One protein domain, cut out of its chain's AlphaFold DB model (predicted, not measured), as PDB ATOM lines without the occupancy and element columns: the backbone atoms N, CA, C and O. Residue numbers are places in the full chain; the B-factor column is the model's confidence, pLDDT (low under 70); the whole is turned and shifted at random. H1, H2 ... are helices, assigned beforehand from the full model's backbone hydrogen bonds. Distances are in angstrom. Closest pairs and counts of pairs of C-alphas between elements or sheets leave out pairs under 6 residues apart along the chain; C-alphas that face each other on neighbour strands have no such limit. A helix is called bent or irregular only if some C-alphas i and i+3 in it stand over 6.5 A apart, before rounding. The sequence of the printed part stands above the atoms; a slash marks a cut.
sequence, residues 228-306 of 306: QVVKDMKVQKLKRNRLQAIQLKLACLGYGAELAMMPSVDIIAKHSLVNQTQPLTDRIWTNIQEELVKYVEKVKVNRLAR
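What this domain is: This is residues 228 to 306 of the 306 residues of an uncharacterized protein of Armillaria gallica (UniProt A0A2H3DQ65). Two long, kinked helices cross steeply, H3 over the later part of H1, with the short H2 and the loop of residues 270 to 281 tucked in beside them. H1 folds back near residue 254, and its residues 228 to 233 stick out. The printed part has 79 residues, all helix in class, in the order H1, H2, H3; it is compact, with a radius of gyration of the C-alphas of 13.2 A, and spans 43 by 28 by 18 A.

How they stand to each other: H1, residues 228 to 260, has a kink of 125 degrees near residue 254 and is irregular, with C-alphas 253 and 256 7.9 A apart. H2, residues 266 to 269, is close to H1 but not clearly touching; their closest C-alphas, of Leu 243 and Ala 269, are 6.3 A apart. H3, residues 282 to 304, is irregular too, with C-alphas 287 and 290 7.4 A apart, and has a kink of 50 degrees near residue 289. H1, with residues 246 to 258 alone, and H3 only just touch, with 3 pairs of C-alphas within 8 A, the closest those of Glu 258 and Lys 300, 6.9 A. Their rough lines stand at a steep tilt of 69 degrees, only just short of about perpendicular, the same way. H2 and H3 are near each other, with 6 pairs of C-alphas within 10 A. Of the O i to N i+4 pairs, 25 of 29 in H1 and 17 of 19 in H3 are within hydrogen-bond range; H2 is too short for one.

Where its parts are: H1 is 33.1 A long from C-alpha 228 at (90.705, 115.468, 148.414); H2 is 4.7 A; H3 is 31.3 A, ending at C-alpha 304 at (127.443, 115.360, 168.017).

The domain as a whole: The C-alphas of Gln 228 and Ala 305, the two farthest apart, are 42.6 A apart. The printed part has no cut; the link H1 to H2 is tight, H2 to H3 long. Residue 306, the chain's last, is under 70 in pLDDT.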
ATOM      1  N   GLN A 228      89.961 115.784 147.202       88.19
ATOM      2  CA  GLN A 228      90.705 115.468 148.414       88.19
ATOM      3  C   GLN A 228      92.188 115.823 148.261       88.19
ATOM      4  O   GLN A 228      92.722 116.527 149.113       88.19
ATOM      5  N   VAL A 229      92.813 115.471 147.133       91.00
ATOM      6  CA  VAL A 229      94.204 115.853 146.829       91.00
ATOM      7  C   VAL A 229      94.385 117.372 146.861       91.00
ATOM      8  O   VAL A 229      95.324 117.865 147.479       91.00
ATOM      9  N   VAL A 230      93.473 118.142 146.259       89.94
ATOM     10  CA  VAL A 230      93.543 119.614 146.280       89.94
ATOM     11  C   VAL A 230      93.424 120.167 147.706       89.94
ATOM     12  O   VAL A 230      94.155 121.093 148.071       89.94
ATOM     13  N   LYS A 231      92.526 119.618 148.533       88.56
ATOM     14  CA  LYS A 231      92.400 120.000 149.950       88.56
ATOM     15  C   LYS A 231      93.679 119.680 150.724       88.56
ATOM     16  O   LYS A 231      94.191 120.548 151.433       88.56
ATOM     17  N   ASP A 232      94.229 118.488 150.528       90.81
ATOM     18  CA  ASP A 232      95.456 118.045 151.186       90.81
ATOM     19  C   ASP A 232      96.649 118.905 150.756       90.81
ATOM     20  O   ASP A 232      97.426 119.346 151.600       90.81
ATOM     21  N   MET A 233      96.753 119.261 149.473       93.69
ATOM     22  CA  MET A 233      97.768 120.191 148.969       93.69
ATOM     23  C   MET A 233      97.676 121.570 149.630       93.69
ATOM     24  O   MET A 233      98.709 122.138 149.988       93.69
ATOM     25  N   LYS A 234      96.465 122.111 149.838       93.62
ATOM     26  CA  LYS A 234      96.270 123.380 150.564       93.62
ATOM     27  C   LYS A 234      96.744 123.271 152.013       93.62
ATOM     28  O   LYS A 234      97.477 124.141 152.479       93.62
ATOM     29  N   VAL A 235      96.387 122.187 152.703       93.19
ATOM     30  CA  VAL A 235      96.839 121.911 154.078       93.19
ATOM     31  C   VAL A 235      98.363 121.799 154.141       93.19
ATOM     32  O   VAL A 235      98.990 122.419 154.998       93.19
ATOM     33  N   GLN A 236      98.972 121.063 153.212       92.62
ATOM     34  CA  GLN A 236     100.425 120.913 153.137       92.62
ATOM     35  C   GLN A 236     101.122 122.239 152.830       92.62
ATOM     36  O   GLN A 236     102.149 122.538 153.433       92.62
ATOM     37  N   LYS A 237     100.555 123.077 151.953       94.69
ATOM     38  CA  LYS A 237     101.079 124.424 151.684       94.69
ATOM     39  C   LYS A 237     101.110 125.275 152.956       94.69
ATOM     40  O   LYS A 237     102.136 125.880 153.242       94.69
ATOM     41  N   LEU A 238     100.034 125.278 153.745       95.12
ATOM     42  CA  LEU A 238      99.987 126.017 155.015       95.12
ATOM     43  C   LEU A 238     101.046 125.523 156.010       95.12
ATOM     44  O   LEU A 238     101.766 126.334 156.590       95.12
ATOM     45  N   LYS A 239     101.191 124.201 156.153       94.56
ATOM     46  CA  LYS A 239     102.212 123.591 157.019       94.56
ATOM     47  C   LYS A 239     103.635 123.941 156.577       94.56
ATOM     48  O   LYS A 239     104.461 124.292 157.414       94.56
ATOM     49  N   ARG A 240     103.915 123.908 155.269       92.62
ATOM     50  CA  ARG A 240     105.215 124.317 154.710       92.62
ATOM     51  C   ARG A 240     105.507 125.793 154.961       92.62
ATOM     52  O   ARG A 240     106.602 126.111 155.407       92.62
ATOM     53  N   ASN A 241     104.531 126.674 154.738       94.75
ATOM     54  CA  ASN A 241     104.689 128.107 155.004       94.75
ATOM     55  C   ASN A 241     105.018 128.363 156.483       94.75
ATOM     56  O   ASN A 241     105.906 129.154 156.796       94.75
ATOM     57  N   ARG A 242     104.333 127.666 157.400       95.19
ATOM     58  CA  ARG A 242     104.621 127.745 158.837       95.19
ATOM     59  C   ARG A 242     106.032 127.247 159.163       95.19
ATOM     60  O   ARG A 242     106.747 127.931 159.889       95.19
ATOM     61  N   LEU A 243     106.438 126.096 158.623       94.19
ATOM     62  CA  LEU A 243     107.786 125.548 158.808       94.19
ATOM     63  C   LEU A 243     108.864 126.537 158.349       94.19
ATOM     64  O   LEU A 243     109.792 126.800 159.105       94.19
ATOM     65  N   GLN A 244     108.712 127.119 157.159       93.12
ATOM     66  CA  GLN A 244     109.654 128.108 156.628       93.12
ATOM     67  C   GLN A 244     109.758 129.341 157.536       93.12
ATOM     68  O   GLN A 244     110.861 129.780 157.849       93.12
ATOM     69  N   ALA A 245     108.630 129.864 158.026       95.12
ATOM     70  CA  ALA A 245     108.631 130.991 158.958       95.12
ATOM     71  C   ALA A 245     109.364 130.663 160.274       95.12
ATOM     72  O   ALA A 245     110.128 131.482 160.779       95.12
ATOM     73  N   ILE A 246     109.171 129.452 160.807       94.50
ATOM     74  CA  ILE A 246     109.868 128.976 162.011       94.50
ATOM     75  C   ILE A 246     111.370 128.821 161.751       94.50
ATOM     76  O   ILE A 246     112.175 129.267 162.564       94.50
ATOM     77  N   GLN A 247     111.761 128.236 160.615       92.69
ATOM     78  CA  GLN A 247     113.167 128.093 160.232       92.69
ATOM     79  C   GLN A 247     113.863 129.452 160.121       92.69
ATOM     80  O   GLN A 247     114.973 129.599 160.620       92.69
ATOM     81  N   LEU A 248     113.196 130.458 159.542       93.69
ATOM     82  CA  LEU A 248     113.721 131.823 159.475       93.69
ATOM     83  C   LEU A 248     113.918 132.428 160.870       93.69
ATOM     84  O   LEU A 248     114.988 132.957 161.157       93.69
ATOM     85  N   LYS A 249     112.931 132.304 161.768       95.25
ATOM     86  CA  LYS A 249     113.059 132.812 163.145       95.25
ATOM     87  C   LYS A 249     114.177 132.102 163.923       95.25
ATOM     88  O   LYS A 249     114.947 132.766 164.609       95.25
ATOM     89  N   LEU A 250     114.317 130.781 163.782       93.38
ATOM     90  CA  LEU A 250     115.420 130.014 164.380       93.38
ATOM     91  C   LEU A 250     116.784 130.405 163.795       93.38
ATOM     92  O   LEU A 250     117.764 130.492 164.531       93.38
ATOM     93  N   ALA A 251     116.852 130.678 162.490       92.44
ATOM     94  CA  ALA A 251     118.068 131.166 161.849       92.44
ATOM     95  C   ALA A 251     118.480 132.543 162.390       92.44
ATOM     96  O   ALA A 251     119.655 132.737 162.690       92.44
ATOM     97  N   CYS A 252     117.526 133.456 162.608       93.50
ATOM     98  CA  CYS A 252     117.782 134.746 163.260       93.50
ATOM     99  C   CYS A 252     118.295 134.607 164.704       93.50
ATOM    100  O   CYS A 252     119.011 135.484 165.173       93.50
ATOM    101  N   LEU A 253     117.965 133.511 165.395       93.31
ATOM    102  CA  LEU A 253     118.498 133.181 166.723       93.31
ATOM    103  C   LEU A 253     119.872 132.483 166.679       93.31
ATOM    104  O   LEU A 253     120.377 132.071 167.717       93.31
ATOM    105  N   GLY A 254     120.475 132.322 165.498       92.62
ATOM    106  CA  GLY A 254     121.802 131.719 165.326       92.62
ATOM    107  C   GLY A 254     121.800 130.216 165.031       92.62
ATOM    108  O   GLY A 254     122.858 129.642 164.783       92.62
ATOM    109  N   TYR A 255     120.636 129.561 164.961       90.44
ATOM    110  CA  TYR A 255     120.555 128.119 164.681       90.44
ATOM    111  C   TYR A 255     120.597 127.777 163.180       90.44
ATOM    112  O   TYR A 255     120.435 126.617 162.814       90.44
ATOM    113  N   GLY A 256     120.837 128.748 162.292       87.62
ATOM    114  CA  GLY A 256     120.827 128.536 160.837       87.62
ATOM    115  C   GLY A 256     121.800 127.450 160.360       87.62
ATOM    116  O   GLY A 256     121.426 126.598 159.555       87.62
ATOM    117  N   ALA A 257     123.018 127.423 160.909       86.00
ATOM    118  CA  ALA A 257     124.013 126.397 160.586       86.00
ATOM    119  C   ALA A 257     123.591 125.002 161.075       86.00
ATOM    120  O   ALA A 257     123.760 124.019 160.358       86.00
ATOM    121  N   GLU A 258     122.985 124.909 162.263       85.62
ATOM    122  CA  GLU A 258     122.483 123.632 162.784       85.62
ATOM    123  C   GLU A 258     121.338 123.098 161.931       85.62
ATOM    124  O   GLU A 258     121.317 121.909 161.632       85.62
ATOM    125  N   LEU A 259     120.428 123.971 161.484       84.50
ATOM    126  CA  LEU A 259     119.345 123.605 160.568       84.50
ATOM    127  C   LEU A 259     119.878 123.044 159.243       84.50
ATOM    128  O   LEU A 259     119.324 122.071 158.738       84.50
ATOM    129  N   ALA A 260     120.951 123.626 158.697       84.75
ATOM    130  CA  ALA A 260     121.587 123.149 157.467       84.75
ATOM    131  C   ALA A 260     122.317 121.806 157.649       84.75
ATOM    132  O   ALA A 260     122.373 121.004 156.722       84.75
ATOM    133  N   MET A 261     122.847 121.548 158.849       83.12
ATOM    134  CA  MET A 261     123.536 120.303 159.212       83.12
ATOM    135  C   MET A 261     122.573 119.167 159.597       83.12
ATOM    136  O   MET A 261     123.016 118.049 159.872       83.12
ATOM    137  N   MET A 262     121.258 119.425 159.658       79.38
ATOM    138  CA  MET A 262     120.283 118.387 159.986       79.38
ATOM    139  C   MET A 262     120.167 117.365 158.843       79.38
ATOM    140  O   MET A 262     119.911 117.753 157.706       79.38
ATOM    141  N   PRO A 263     120.241 116.050 159.136       70.94
ATOM    142  CA  PRO A 263     120.163 115.000 158.113       70.94
ATOM    143  C   PRO A 263     118.841 114.975 157.340       70.94
ATOM    144  O   PRO A 263     118.754 114.392 156.264       70.94
ATOM    145  N   SER A 264     117.777 115.543 157.917       76.19
ATOM    146  CA  SER A 264     116.463 115.590 157.292       76.19
ATOM    147  C   SER A 264     115.655 116.789 157.777       76.19
ATOM    148  O   SER A 264     115.506 117.019 158.980       76.19
ATOM    149  N   VAL A 265     115.048 117.492 156.818       70.12
ATOM    150  CA  VAL A 265     114.081 118.578 157.051       70.12
ATOM    151  C   VAL A 265     112.849 118.076 157.824       70.12
ATOM    152  O   VAL A 265     112.196 118.843 158.537       70.12
ATOM    153  N   ASP A 266     112.563 116.771 157.760       75.81
ATOM    154  CA  ASP A 266     111.406 116.164 158.416       75.81
ATOM    155  C   ASP A 266     111.470 116.204 159.944       75.81
ATOM    156  O   ASP A 266     110.423 116.132 160.587       75.81
ATOM    157  N   ILE A 267     112.668 116.299 160.532       82.88
ATOM    158  CA  ILE A 267     112.855 116.249 161.990       82.88
ATOM    159  C   ILE A 267     112.065 117.386 162.649       82.88
ATOM    160  O   ILE A 267     111.257 117.151 163.546       82.88
ATOM    161  N   ILE A 268     112.215 118.606 162.134       86.50
ATOM    162  CA  ILE A 268     111.477 119.776 162.623       86.50
ATOM    163  C   ILE A 268     110.052 119.789 162.067       86.50
ATOM    164  O   ILE A 268     109.117 120.119 162.794       86.50
ATOM    165  N   ALA A 269     109.855 119.388 160.806       87.94
ATOM    166  CA  ALA A 269     108.535 119.405 160.174       87.94
ATOM    167  C   ALA A 269     107.501 118.522 160.895       87.94
ATOM    168  O   ALA A 269     106.308 118.823 160.862       87.94
ATOM    169  N   LYS A 270     107.942 117.442 161.554       89.62
ATOM    170  CA  LYS A 270     107.077 116.519 162.306       89.62
ATOM    171  C   LYS A 270     106.769 116.988 163.731       89.62
ATOM    172  O   LYS A 270     105.846 116.444 164.335       89.62
ATOM    173  N   HIS A 271     107.477 117.992 164.258       92.00
ATOM    174  CA  HIS A 271     107.249 118.507 165.610       92.00
ATOM    175  C   HIS A 271     105.816 119.044 165.765       92.00
ATOM    176  O   HIS A 271     105.319 119.760 164.896       92.00
ATOM    177  N   SER A 272     105.141 118.744 166.877       93.69
ATOM    178  CA  SER A 272     103.718 119.072 167.098       93.69
ATOM    179  C   SER A 272     103.412 120.577 167.030       93.69
ATOM    180  O   SER A 272     102.372 120.972 166.503       93.69
ATOM    181  N   LEU A 273     104.329 121.428 167.508       93.62
ATOM    182  CA  LEU A 273     104.223 122.898 167.437       93.62
ATOM    183  C   LEU A 273     104.471 123.484 166.033       93.62
ATOM    184  O   LEU A 273     104.091 124.625 165.742       93.62
ATOM    185  N   VAL A 274     105.096 122.698 165.153       93.62
ATOM    186  CA  VAL A 274     105.452 123.084 163.780       93.62
ATOM    187  C   VAL A 274     104.430 122.541 162.782       93.62
ATOM    188  O   VAL A 274     104.001 123.269 161.893       93.62
ATOM    189  N   ASN A 275     103.989 121.293 162.953       93.69
ATOM    190  CA  ASN A 275     103.070 120.569 162.073       93.69
ATOM    191  C   ASN A 275     101.606 121.024 162.238       93.69
ATOM    192  O   ASN A 275     100.697 120.227 162.478       93.69
ATOM    193  N   GLN A 276     101.373 122.326 162.108       94.12
ATOM    194  CA  GLN A 276     100.080 122.977 162.290       94.12
ATOM    195  C   GLN A 276      99.729 123.808 161.058       94.12
ATOM    196  O   GLN A 276     100.601 124.303 160.347       94.12
ATOM    197  N   THR A 277      98.434 123.973 160.798       94.25
ATOM    198  CA  THR A 277      97.933 124.791 159.682       94.25
ATOM    199  C   THR A 277      97.788 126.268 160.040       94.25
ATOM    200  O   THR A 277      97.613 127.090 159.143       94.25
ATOM    201  N   GLN A 278      97.852 126.615 161.329       93.56
ATOM    202  CA  GLN A 278      97.729 127.992 161.790       93.56
ATOM    203  C   GLN A 278      98.961 128.815 161.368       93.56
ATOM    204  O   GLN A 278     100.091 128.382 161.621       93.56
ATOM    205  N   PRO A 279      98.784 130.008 160.773       92.75
ATOM    206  CA  PRO A 279      99.895 130.907 160.472       92.75
ATOM    207  C   PRO A 279     100.734 131.233 161.715       92.75
ATOM    208  O   PRO A 279     100.209 131.317 162.829       92.75
ATOM    209  N   LEU A 280     102.043 131.410 161.534       95.12
ATOM    210  CA  LEU A 280     102.925 131.842 162.615       95.12
ATOM    211  C   LEU A 280     102.808 133.361 162.783       95.12
ATOM    212  O   LEU A 280     103.197 134.106 161.890       95.12
ATOM    213  N   THR A 281     102.277 133.810 163.918       94.88
ATOM    214  CA  THR A 281     102.300 135.223 164.321       94.88
ATOM    215  C   THR A 281     103.396 135.449 165.354       94.88
ATOM    216  O   THR A 281     103.810 134.498 166.021       94.88
ATOM    217  N   ASP A 282     103.837 136.695 165.543       94.06
ATOM    218  CA  ASP A 282     104.882 136.999 166.529       94.06
ATOM    219  C   ASP A 282     104.474 136.595 167.950       94.06
ATOM    220  O   ASP A 282     105.263 135.990 168.665       94.06
ATOM    221  N   ARG A 283     103.203 136.793 168.324       94.56
ATOM    222  CA  ARG A 283     102.678 136.335 169.620       94.56
ATOM    223  C   ARG A 283     102.769 134.816 169.789       94.56
ATOM    224  O   ARG A 283     103.129 134.338 170.858       94.56
ATOM    225  N   ILE A 284     102.410 134.049 168.755       94.81
ATOM    226  CA  ILE A 284     102.512 132.581 168.804       94.81
ATOM    227  C   ILE A 284     103.979 132.173 168.883       94.81
ATOM    228  O   ILE A 284     104.304 131.269 169.646       94.81
ATOM    229  N   TRP A 285     104.849 132.842 168.121       96.25
ATOM    230  CA  TRP A 285     106.285 132.603 168.140       96.25
ATOM    231  C   TRP A 285     106.865 132.765 169.548       96.25
ATOM    232  O   TRP A 285     107.506 131.835 170.022       96.25
ATOM    233  N   THR A 286     106.561 133.862 170.249       95.12
ATOM    234  CA  THR A 286     107.020 134.087 171.630       95.12
ATOM    235  C   THR A 286     106.647 132.933 172.563       95.12
ATOM    236  O   THR A 286     107.462 132.528 173.384       95.12
ATOM    237  N   ASN A 287     105.457 132.348 172.397       95.50
ATOM    238  CA  ASN A 287     104.998 131.243 173.241       95.50
ATOM    239  C   ASN A 287     105.694 129.907 172.942       95.50
ATOM    240  O   ASN A 287     105.830 129.082 173.838       95.50
ATOM    241  N   ILE A 288     106.075 129.655 171.685       95.31
ATOM    242  CA  ILE A 288     106.645 128.362 171.264       95.31
ATOM    243  C   ILE A 288     108.174 128.383 171.145       95.31
ATOM    244  O   ILE A 288     108.782 127.325 170.997       95.31
ATOM    245  N   GLN A 289     108.793 129.567 171.173       94.81
ATOM    246  CA  GLN A 289     110.219 129.759 170.906       94.81
ATOM    247  C   GLN A 289     111.095 128.920 171.838       94.81
ATOM    248  O   GLN A 289     111.952 128.184 171.356       94.81
ATOM    249  N   GLU A 290     110.885 129.004 173.154       94.75
ATOM    250  CA  GLU A 290     111.736 128.312 174.131       94.75
ATOM    251  C   GLU A 290     111.709 126.791 173.958       94.75
ATOM    252  O   GLU A 290     112.742 126.128 174.031       94.75
ATOM    253  N   GLU A 291     110.528 126.227 173.706       95.19
ATOM    254  CA  GLU A 291     110.363 124.788 173.516       95.19
ATOM    255  C   GLU A 291     111.039 124.316 172.224       95.19
ATOM    256  O   GLU A 291     111.733 123.297 172.215       95.19
ATOM    257  N   LEU A 292     110.905 125.090 171.143       93.44
ATOM    258  CA  LEU A 292     111.557 124.779 169.873       93.44
ATOM    259  C   LEU A 292     113.080 124.891 169.960       93.44
ATOM    260  O   LEU A 292     113.774 124.047 169.395       93.44
ATOM    261  N   VAL A 293     113.605 125.880 170.682       93.75
ATOM    262  CA  VAL A 293     115.048 126.016 170.917       93.75
ATOM    263  C   VAL A 293     115.582 124.806 171.687       93.75
ATOM    264  O   VAL A 293     116.505 124.148 171.208       93.75
ATOM    265  N   LYS A 294     114.936 124.424 172.799       94.25
ATOM    266  CA  LYS A 294     115.291 123.213 173.568       94.25
ATOM    267  C   LYS A 294     115.288 121.956 172.695       94.25
ATOM    268  O   LYS A 294     116.165 121.100 172.815       94.25
ATOM    269  N   TYR A 295     114.308 121.836 171.799       91.44
ATOM    270  CA  TYR A 295     114.233 120.718 170.863       91.44
ATOM    271  C   TYR A 295     115.403 120.709 169.867       91.44
ATOM    272  O   TYR A 295     116.039 119.671 169.685       91.44
ATOM    273  N   VAL A 296     115.718 121.851 169.246       90.25
ATOM    274  CA  VAL A 296     116.835 121.974 168.291       90.25
ATOM    275  C   VAL A 296     118.174 121.685 168.969       90.25
ATOM    276  O   VAL A 296     118.997 120.965 168.405       90.25
ATOM    277  N   GLU A 297     118.377 122.160 170.196       91.06
ATOM    278  CA  GLU A 297     119.576 121.862 170.983       91.06
ATOM    279  C   GLU A 297     119.710 120.373 171.292       91.06
ATOM    280  O   GLU A 297     120.776 119.792 171.099       91.06
ATOM    281  N   LYS A 298     118.613 119.711 171.676       89.56
ATOM    282  CA  LYS A 298     118.602 118.256 171.865       89.56
ATOM    283  C   LYS A 298     118.982 117.510 170.583       89.56
ATOM    284  O   LYS A 298     119.737 116.540 170.634       89.56
ATOM    285  N   VAL A 299     118.477 117.951 169.427       86.50
ATOM    286  CA  VAL A 299     118.836 117.368 168.123       86.50
ATOM    287  C   VAL A 299     120.323 117.574 167.823       86.50
ATOM    288  O   VAL A 299     120.985 116.630 167.394       86.50
ATOM    289  N   LYS A 300     120.863 118.767 168.102       86.44
ATOM    290  CA  LYS A 300     122.293 119.069 167.970       86.44
ATOM    291  C   LYS A 300     123.151 118.146 168.839       86.44
ATOM    292  O   LYS A 300     124.085 117.539 168.323       86.44
ATOM    293  N   VAL A 301     122.817 117.992 170.121       87.44
ATOM    294  CA  VAL A 301     123.554 117.116 171.051       87.44
ATOM    295  C   VAL A 301     123.558 115.669 170.552       87.44
ATOM    296  O   VAL A 301     124.616 115.056 170.459       87.44
ATOM    297  N   ASN A 302     122.402 115.147 170.139       84.56
ATOM    298  CA  ASN A 302     122.297 113.783 169.611       84.56
ATOM    299  C   ASN A 302     123.098 113.565 168.318       84.56
ATOM    300  O   ASN A 302     123.516 112.442 168.049       84.56
ATOM    301  N   ARG A 303     123.272 114.611 167.500       83.00
ATOM    302  CA  ARG A 303     124.094 114.560 166.285       83.00
ATOM    303  C   ARG A 303     125.583 114.514 166.618       83.00
ATOM    304  O   ARG A 303     126.295 113.777 165.960       83.00
ATOM    305  N   LEU A 304     126.034 115.296 167.602       82.94
ATOM    306  CA  LEU A 304     127.443 115.360 168.017       82.94
ATOM    307  C   LEU A 304     127.891 114.140 168.836       82.94
ATOM    308  O   LEU A 304     129.083 113.881 168.933       82.94
ATOM    309  N   ALA A 305     126.947 113.412 169.437       81.00
ATOM    310  CA  ALA A 305     127.206 112.185 170.192       81.00
ATOM    311  C   ALA A 305     127.278 110.910 169.321       81.00
ATOM    312  O   ALA A 305     127.440 109.821 169.869       81.00
ATOM    313  N   ARG A 306     127.096 111.027 167.999       63.78
ATOM    314  CA  ARG A 306     127.228 109.944 167.010       63.78
ATOM    315  C   ARG A 306     128.507 110.119 166.211       63.78
ATOM    316  O   ARG A 306     129.084 109.073 165.859       63.78
TER     317      ARG A 306